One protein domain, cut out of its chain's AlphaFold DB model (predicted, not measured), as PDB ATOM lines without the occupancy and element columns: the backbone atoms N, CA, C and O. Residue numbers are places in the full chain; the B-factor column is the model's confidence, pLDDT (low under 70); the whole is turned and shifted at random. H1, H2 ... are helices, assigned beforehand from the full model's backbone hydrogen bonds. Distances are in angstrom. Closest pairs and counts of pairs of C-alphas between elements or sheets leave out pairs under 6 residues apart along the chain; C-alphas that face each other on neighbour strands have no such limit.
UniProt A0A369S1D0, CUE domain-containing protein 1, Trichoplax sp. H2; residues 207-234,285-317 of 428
ATOM      1  N   GLU A 207      21.924  42.411  38.977       85.19
ATOM      2  CA  GLU A 207      21.344  41.901  40.224       85.19
ATOM      3  C   GLU A 207      20.782  42.987  41.153       85.19
ATOM      4  O   GLU A 207      19.845  42.739  41.913       85.19
ATOM      5  N   GLU A 208      21.320  44.207  41.111       83.25
ATOM      6  CA  GLU A 208      20.794  45.315  41.912       83.25
ATOM      7  C   GLU A 208      19.460  45.813  41.343       83.25
ATOM      8  O   GLU A 208      18.532  46.112  42.093       83.25
ATOM      9  N   PHE A 209      19.332  45.822  40.014       84.81
ATOM     10  CA  PHE A 209      18.064  46.125  39.365       84.81
ATOM     11  C   PHE A 209      17.031  45.024  39.629       84.81
ATOM     12  O   PHE A 209      15.896  45.338  39.971       84.81
ATOM     13  N   MET A 210      17.430  43.749  39.589       86.00
ATOM     14  CA  MET A 210      16.561  42.628  39.973       86.00
ATOM     15  C   MET A 210      16.050  42.757  41.414       86.00
ATOM     16  O   MET A 210      14.857  42.582  41.661       86.00
ATOM     17  N   ARG A 211      16.914  43.140  42.362       83.75
ATOM     18  CA  ARG A 211      16.497  43.426  43.745       83.75
ATOM     19  C   ARG A 211      15.566  44.635  43.838       83.75
ATOM     20  O   ARG A 211      14.610  44.594  44.605       83.75
ATOM     21  N   HIS A 212      15.819  45.695  43.070       83.06
ATOM     22  CA  HIS A 212      14.945  46.871  43.028       83.06
ATOM     23  C   HIS A 212      13.563  46.535  42.461       83.06
ATOM     24  O   HIS A 212      12.547  47.001  42.971       83.06
ATOM     25  N   LEU A 213      13.532  45.683  41.443       87.31
ATOM     26  CA  LEU A 213      12.319  45.212  40.802       87.31
ATOM     27  C   LEU A 213      11.493  44.322  41.739       87.31
ATOM     28  O   LEU A 213      10.290  44.518  41.860       87.31
ATOM     29  N   GLN A 214      12.150  43.409  42.461       83.81
ATOM     30  CA  GLN A 214      11.521  42.588  43.505       83.81
ATOM     31  C   GLN A 214      11.077  43.402  44.724       83.81
ATOM     32  O   GLN A 214      10.156  43.005  45.425       83.81
ATOM     33  N   SER A 215      11.741  44.525  45.006       83.69
ATOM     34  CA  SER A 215      11.369  45.417  46.105       83.69
ATOM     35  C   SER A 215      10.161  46.294  45.774       83.69
ATOM     36  O   SER A 215       9.632  46.941  46.678       83.69
ATOM     37  N   ASN A 216       9.761  46.378  44.502       86.81
ATOM     38  CA  ASN A 216       8.586  47.134  44.106       86.81
ATOM     39  C   ASN A 216       7.333  46.254  44.235       86.81
ATOM     40  O   ASN A 216       7.021  45.464  43.346       86.81
ATOM     41  N   GLU A 217       6.620  46.422  45.347       84.50
ATOM     42  CA  GLU A 217       5.410  45.661  45.689       84.50
ATOM     43  C   GLU A 217       4.297  45.822  44.631       84.50
ATOM     44  O   GLU A 217       3.654  44.844  44.250       84.50
ATOM     45  N   ASP A 218       4.118  47.025  44.069       85.44
ATOM     46  CA  ASP A 218       3.104  47.288  43.035       85.44
ATOM     47  C   ASP A 218       3.400  46.530  41.737       85.44
ATOM     48  O   ASP A 218       2.499  46.033  41.045       85.44
ATOM     49  N   PHE A 219       4.686  46.438  41.399       88.75
ATOM     50  CA  PHE A 219       5.149  45.680  40.248       88.75
ATOM     51  C   PHE A 219       4.966  44.178  40.472       88.75
ATOM     52  O   PHE A 219       4.368  43.515  39.627       88.75
ATOM     53  N   VAL A 220       5.423  43.649  41.611       87.88
ATOM     54  CA  VAL A 220       5.328  42.216  41.936       87.88
ATOM     55  C   VAL A 220       3.870  41.754  41.972       87.88
ATOM     56  O   VAL A 220       3.555  40.707  41.407       87.88
ATOM     57  N   ARG A 221       2.961  42.560  42.535       86.06
ATOM     58  CA  ARG A 221       1.523  42.255  42.564       86.06
ATOM     59  C   ARG A 221       0.892  42.252  41.166       86.06
ATOM     60  O   ARG A 221       0.100  41.360  40.851       86.06
ATOM     61  N   SER A 222       1.249  43.221  40.317       86.06
ATOM     62  CA  SER A 222       0.782  43.267  38.917       86.06
ATOM     63  C   SER A 222       1.285  42.046  38.135       86.06
ATOM     64  O   SER A 222       0.509  41.360  37.472       86.06
ATOM     65  N   LEU A 223       2.572  41.728  38.302       88.75
ATOM     66  CA  LEU A 223       3.245  40.587  37.690       88.75
ATOM     67  C   LEU A 223       2.628  39.246  38.124       88.75
ATOM     68  O   LEU A 223       2.485  38.330  37.321       88.75
ATOM     69  N   GLU A 224       2.243  39.119  39.393       87.50
ATOM     70  CA  GLU A 224       1.582  37.933  39.945       87.50
ATOM     71  C   GLU A 224       0.174  37.706  39.440       87.50
ATOM     72  O   GLU A 224      -0.178  36.580  39.069       87.50
ATOM     73  N   THR A 225      -0.598  38.781  39.378       87.06
ATOM     74  CA  THR A 225      -1.941  38.746  38.811       87.06
ATOM     75  C   THR A 225      -1.861  38.267  37.361       87.06
ATOM     76  O   THR A 225      -2.536  37.312  36.973       87.06
ATOM     77  N   GLU A 226      -0.954  38.843  36.573       87.06
ATOM     78  CA  GLU A 226      -0.801  38.518  35.158       87.06
ATOM     79  C   GLU A 226      -0.239  37.116  34.894       87.06
ATOM     80  O   GLU A 226      -0.776  36.388  34.058       87.06
ATOM     81  N   HIS A 227       0.772  36.683  35.648       86.94
ATOM     82  CA  HIS A 227       1.299  35.320  35.552       86.94
ATOM     83  C   HIS A 227       0.215  34.271  35.856       86.94
ATOM     84  O   HIS A 227       0.100  33.262  35.158       86.94
ATOM     85  N   SER A 228      -0.646  34.539  36.844       83.62
ATOM     86  CA  SER A 228      -1.793  33.680  37.163       83.62
ATOM     87  C   SER A 228      -2.803  33.624  36.011       83.62
ATOM     88  O   SER A 228      -3.331  32.553  35.698       83.62
ATOM     89  N   HIS A 229      -3.046  34.752  35.333       83.31
ATOM     90  CA  HIS A 229      -3.879  34.793  34.129       83.31
ATOM     91  C   HIS A 229      -3.248  34.036  32.954       83.31
ATOM     92  O   HIS A 229      -3.961  33.299  32.270       83.31
ATOM     93  N   HIS A 230      -1.935  34.157  32.738       83.44
ATOM     94  CA  HIS A 230      -1.222  33.413  31.697       83.44
ATOM     95  C   HIS A 230      -1.263  31.900  31.953       83.44
ATOM     96  O   HIS A 230      -1.597  31.142  31.049       83.44
ATOM     97  N   ASN A 231      -1.039  31.452  33.192       84.50
ATOM     98  CA  ASN A 231      -1.112  30.034  33.558       84.50
ATOM     99  C   ASN A 231      -2.536  29.470  33.368       84.50
ATOM    100  O   ASN A 231      -2.719  28.403  32.780       84.50
ATOM    101  N   ARG A 232      -3.574  30.228  33.757       83.19
ATOM    102  CA  ARG A 232      -4.977  29.851  33.497       83.19
ATOM    103  C   ARG A 232      -5.304  29.769  32.002       83.19
ATOM    104  O   ARG A 232      -6.049  28.880  31.604       83.19
ATOM    105  N   ARG A 233      -4.761  30.672  31.176       79.75
ATOM    106  CA  ARG A 233      -4.926  30.636  29.710       79.75
ATOM    107  C   ARG A 233      -4.175  29.461  29.082       79.75
ATOM    108  O   ARG A 233      -4.743  28.771  28.245       79.75
ATOM    109  N   SER A 234      -2.955  29.193  29.540       75.06
ATOM    110  CA  SER A 234      -2.113  28.095  29.055       75.06
ATOM    111  C   SER A 234      -2.736  26.726  29.357       75.06
ATOM    112  O   SER A 234      -2.829  25.876  28.475       75.06
ATOM    113  N   SER A 285      12.013  33.264  45.049       69.19
ATOM    114  CA  SER A 285      13.398  32.949  44.707       69.19
ATOM    115  C   SER A 285      13.751  33.656  43.396       69.19
ATOM    116  O   SER A 285      12.910  33.777  42.503       69.19
ATOM    117  N   THR A 286      14.989  34.134  43.242       71.19
ATOM    118  CA  THR A 286      15.431  34.820  42.014       71.19
ATOM    119  C   THR A 286      15.137  33.990  40.757       71.19
ATOM    120  O   THR A 286      14.884  34.563  39.698       71.19
ATOM    121  N   ALA A 287      15.116  32.657  40.872       77.38
ATOM    122  CA  ALA A 287      14.729  31.743  39.800       77.38
ATOM    123  C   ALA A 287      13.223  31.801  39.469       77.38
ATOM    124  O   ALA A 287      12.868  32.032  38.314       77.38
ATOM    125  N   GLU A 288      12.348  31.687  40.470       79.38
ATOM    126  CA  GLU A 288      10.885  31.766  40.302       79.38
ATOM    127  C   GLU A 288      10.460  33.143  39.785       79.38
ATOM    128  O   GLU A 288       9.615  33.273  38.903       79.38
ATOM    129  N   PHE A 289      11.103  34.199  40.284       81.38
ATOM    130  CA  PHE A 289      10.836  35.558  39.836       81.38
ATOM    131  C   PHE A 289      11.216  35.773  38.363       81.38
ATOM    132  O   PHE A 289      10.501  36.457  37.634       81.38
ATOM    133  N   ARG A 290      12.314  35.162  37.895       81.50
ATOM    134  CA  ARG A 290      12.718  35.207  36.479       81.50
ATOM    135  C   ARG A 290      11.732  34.481  35.576       81.50
ATOM    136  O   ARG A 290      11.478  34.951  34.474       81.50
ATOM    137  N   GLU A 291      11.190  33.356  36.019       82.12
ATOM    138  CA  GLU A 291      10.142  32.651  35.282       82.12
ATOM    139  C   GLU A 291       8.876  33.506  35.174       82.12
ATOM    140  O   GLU A 291       8.337  33.692  34.084       82.12
ATOM    141  N   LYS A 292       8.486  34.137  36.282       84.81
ATOM    142  CA  LYS A 292       7.349  35.058  36.347       84.81
ATOM    143  C   LYS A 292       7.509  36.272  35.425       84.81
ATOM    144  O   LYS A 292       6.548  36.698  34.794       84.81
ATOM    145  N   LEU A 293       8.732  36.795  35.303       87.19
ATOM    146  CA  LEU A 293       9.073  37.883  34.381       87.19
ATOM    147  C   LEU A 293       8.938  37.496  32.906       87.19
ATOM    148  O   LEU A 293       8.624  38.356  32.095       87.19
ATOM    149  N   LYS A 294       9.132  36.226  32.531       83.88
ATOM    150  CA  LYS A 294       8.989  35.799  31.127       83.88
ATOM    151  C   LYS A 294       7.545  35.866  30.632       83.88
ATOM    152  O   LYS A 294       7.322  36.015  29.439       83.88
ATOM    153  N   THR A 295       6.576  35.744  31.536       81.94
ATOM    154  CA  THR A 295       5.142  35.729  31.209       81.94
ATOM    155  C   THR A 295       4.465  37.074  31.446       81.94
ATOM    156  O   THR A 295       3.237  37.149  31.443       81.94
ATOM    157  N   MET A 296       5.241  38.115  31.745       80.94
ATOM    158  CA  MET A 296       4.697  39.453  31.916       80.94
ATOM    159  C   MET A 296       4.161  39.960  30.573       80.94
ATOM    160  O   MET A 296       4.794  39.773  29.534       80.94
ATOM    161  N   GLY A 297       2.999  40.591  30.579       82.94
ATOM    162  CA  GLY A 297       2.390  41.171  29.387       82.94
ATOM    163  C   GLY A 297       2.617  42.672  29.327       82.94
ATOM    164  O   GLY A 297       3.390  43.244  30.100       82.94
ATOM    165  N   SER A 298       1.990  43.310  28.342       81.88
ATOM    166  CA  SER A 298       2.403  44.626  27.848       81.88
ATOM    167  C   SER A 298       2.401  45.720  28.921       81.88
ATOM    168  O   SER A 298       3.351  46.493  28.995       81.88
ATOM    169  N   SER A 299       1.404  45.748  29.812       82.31
ATOM    170  CA  SER A 299       1.304  46.776  30.862       82.31
ATOM    171  C   SER A 299       2.363  46.604  31.958       82.31
ATOM    172  O   SER A 299       2.985  47.570  32.408       82.31
ATOM    173  N   THR A 300       2.630  45.366  32.376       87.75
ATOM    174  CA  THR A 300       3.688  45.070  33.348       87.75
ATOM    175  C   THR A 300       5.066  45.270  32.711       87.75
ATOM    176  O   THR A 300       5.982  45.777  33.366       87.75
ATOM    177  N   ARG A 301       5.218  44.935  31.423       87.00
ATOM    178  CA  ARG A 301       6.438  45.145  30.625       87.00
ATOM    179  C   ARG A 301       6.754  46.635  30.489       87.00
ATOM    180  O   ARG A 301       7.899  47.042  30.671       87.00
ATOM    181  N   GLU A 302       5.742  47.478  30.323       85.88
ATOM    182  CA  GLU A 302       5.903  48.932  30.347       85.88
ATOM    183  C   GLU A 302       6.384  49.445  31.718       85.88
ATOM    184  O   GLU A 302       7.370  50.188  31.805       85.88
ATOM    185  N   LYS A 303       5.762  48.991  32.816       85.69
ATOM    186  CA  LYS A 303       6.195  49.340  34.184       85.69
ATOM    187  C   LYS A 303       7.644  48.921  34.453       85.69
ATOM    188  O   LYS A 303       8.379  49.648  35.126       85.69
ATOM    189  N   PHE A 304       8.074  47.788  33.905       89.31
ATOM    190  CA  PHE A 304       9.464  47.348  33.969       89.31
ATOM    191  C   PHE A 304      10.409  48.354  33.313       89.31
ATOM    192  O   PHE A 304      11.376  48.770  33.955       89.31
ATOM    193  N   TYR A 305      10.113  48.824  32.096       88.25
ATOM    194  CA  TYR A 305      10.933  49.849  31.437       88.25
ATOM    195  C   TYR A 305      10.962  51.158  32.217       88.25
ATOM    196  O   TYR A 305      12.018  51.784  32.346       88.25
ATOM    197  N   GLN A 306       9.828  51.567  32.791       87.50
ATOM    198  CA  GLN A 306       9.776  52.760  33.631       87.50
ATOM    199  C   GLN A 306      10.709  52.633  34.847       87.50
ATOM    200  O   GLN A 306      11.440  53.579  35.167       87.50
ATOM    201  N   LEU A 307      10.730  51.472  35.506       88.38
ATOM    202  CA  LEU A 307      11.629  51.207  36.631       88.38
ATOM    203  C   LEU A 307      13.090  51.116  36.192       88.38
ATOM    204  O   LEU A 307      13.954  51.703  36.843       88.38
ATOM    205  N   ALA A 308      13.369  50.462  35.068       86.50
ATOM    206  CA  ALA A 308      14.714  50.320  34.522       86.50
ATOM    207  C   ALA A 308      15.329  51.677  34.141       86.50
ATOM    208  O   ALA A 308      16.480  51.980  34.475       86.50
ATOM    209  N   ASN A 309      14.522  52.560  33.552       84.69
ATOM    210  CA  ASN A 309      14.915  53.930  33.244       84.69
ATOM    211  C   ASN A 309      15.131  54.764  34.514       84.69
ATOM    212  O   ASN A 309      16.127  55.481  34.618       84.69
ATOM    213  N   LYS A 310      14.249  54.661  35.516       82.75
ATOM    214  CA  LYS A 310      14.424  55.348  36.813       82.75
ATOM    215  C   LYS A 310      15.679  54.874  37.552       82.75
ATOM    216  O   LYS A 310      16.369  55.688  38.167       82.75
ATOM    217  N   PHE A 311      15.995  53.589  37.457       78.38
ATOM    218  CA  PHE A 311      17.176  52.981  38.057       78.38
ATOM    219  C   PHE A 311      18.472  53.466  37.387       78.38
ATOM    220  O   PHE A 311      19.397  53.918  38.065       78.38
ATOM    221  N   ASN A 312      18.505  53.502  36.051       75.25
ATOM    222  CA  ASN A 312      19.646  54.026  35.297       75.25
ATOM    223  C   ASN A 312      19.835  55.542  35.462       75.25
ATOM    224  O   ASN A 312      20.964  56.020  35.452       75.25
ATOM    225  N   ARG A 313      18.763  56.315  35.683       69.88
ATOM    226  CA  ARG A 313      18.856  57.762  35.967       69.88
ATOM    227  C   ARG A 313      19.526  58.072  37.308       69.88
ATOM    228  O   ARG A 313      20.112  59.144  37.451       69.88
ATOM    229  N   LYS A 314      19.456  57.154  38.280       58.91
ATOM    230  CA  LYS A 314      20.131  57.290  39.584       58.91
ATOM    231  C   LYS A 314      21.621  56.942  39.511       58.91
ATOM    232  O   LYS A 314      22.403  57.491  40.283       58.91
ATOM    233  N   LYS A 315      22.037  56.124  38.537       57.28
ATOM    234  CA  LYS A 315      23.449  55.915  38.191       57.28
ATOM    235  C   LYS A 315      23.892  57.020  37.228       57.28
ATOM    236  O   LYS A 315      23.883  56.826  36.019       57.28
ATOM    237  N   LYS A 316      24.254  58.206  37.740       51.12
ATOM    238  CA  LYS A 316      24.918  59.220  36.896       51.12
ATOM    239  C   LYS A 316      26.134  58.559  36.227       51.12
ATOM    240  O   LYS A 316      27.009  58.077  36.949       51.12
ATOM    241  N   PRO A 317      26.214  58.505  34.888       48.75
ATOM    242  CA  PRO A 317      27.378  57.946  34.230       48.75
ATOM    243  C   PRO A 317      28.522  58.948  34.369       48.75
ATOM    244  O   PRO A 317      28.550  59.970  33.686       48.75
TER     245      PRO A 317
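What this domain is: This is residues 207 to 234 and 285 to 317 of the 428 residues of the protein "CUE domain-containing protein 1" of Trichoplax sp. H2 (UniProt A0A369S1D0). Two long helices, H2 and H4, run past each other in opposite ways and overlap only near their first residues, so that their other ends reach toward the two ends of an elongated body. The shorter H1 packs across the later part of H4, and the short H3 crosses H2 near the middle of H2. The printed part has 61 residues, with four named helices in the order H1, H2, H3, H4 and no named strand; the class is all helix. The whole is only just compact, close to loose, with a radius of gyration of the C-alphas of 12.2 A, and its C-alphas span 42 by 23 by 17 A.

How they stand to each other: H2, residues 217 to 234, is the longest helix by residues. It touches H4, residues 298 to 314, at a shallow tilt of 31 degrees, opposite ways. They touch with residues 219 to 223 of H2 and 300 to 304 of H4 alone, and the closest C-alphas, those of Leu 223 and Thr 300, are 6.3 A apart. With residues 223 to 227 alone H2 touches H3, residues 286 to 294, at a steep tilt of 64 degrees, the same way; the closest C-alphas are those of His 227 and Lys 292, 6.1 A apart. H1, residues 207 to 214, touches residues 304 to 311 of H4 at a steep tilt of 49 degrees, opposite ways, with the C-alphas of Phe 209 and Phe 311 closest at 7.0 A. H1 and H2 touch only at the corner by their link, and only just, with 3 pairs of C-alphas within 8 A; the closest are those of Gln 214 and Val 220, 6.4 A apart, and the lines are about perpendicular at 79 degrees. H1 and H3 are close but not clearly touching, with the C-alphas of Gln 214 and Phe 289 closest at 8.0 A. H3 and H4 are apart. The helix packing is mostly crossed, but only just. In H1, H2, H3 and H4 every O i to N i+4 pair is within hydrogen-bond range.

Where its parts are: H2 runs 25.3 A from C-alpha 217 at (5.410, 45.661, 45.689) to C-alpha 234 at (-2.113, 28.095, 29.055). H4 runs 24.7 A and ends with C-alpha 314 at (20.131, 57.290, 39.584). H1 begins with C-alpha 207 at (21.344, 41.901, 40.224) and measures 10.4 A to C-alpha 214. H3, from Thr 286 to Lys 294, measures 12.7 A.

The domain as a whole: The two C-alphas farthest apart are those of Arg 232 and Pro 317, at 42.9 A. Residues 235 to 284 are not printed, and C-alphas 234 and 285 are 22.6 A apart across this cut, which lies in the link from H2 to H3. The links H1 to H2 and H3 to H4 are tight. The mean pLDDT of the printed part is 81.6; residue 285 and residues 313 to 317 are under 70.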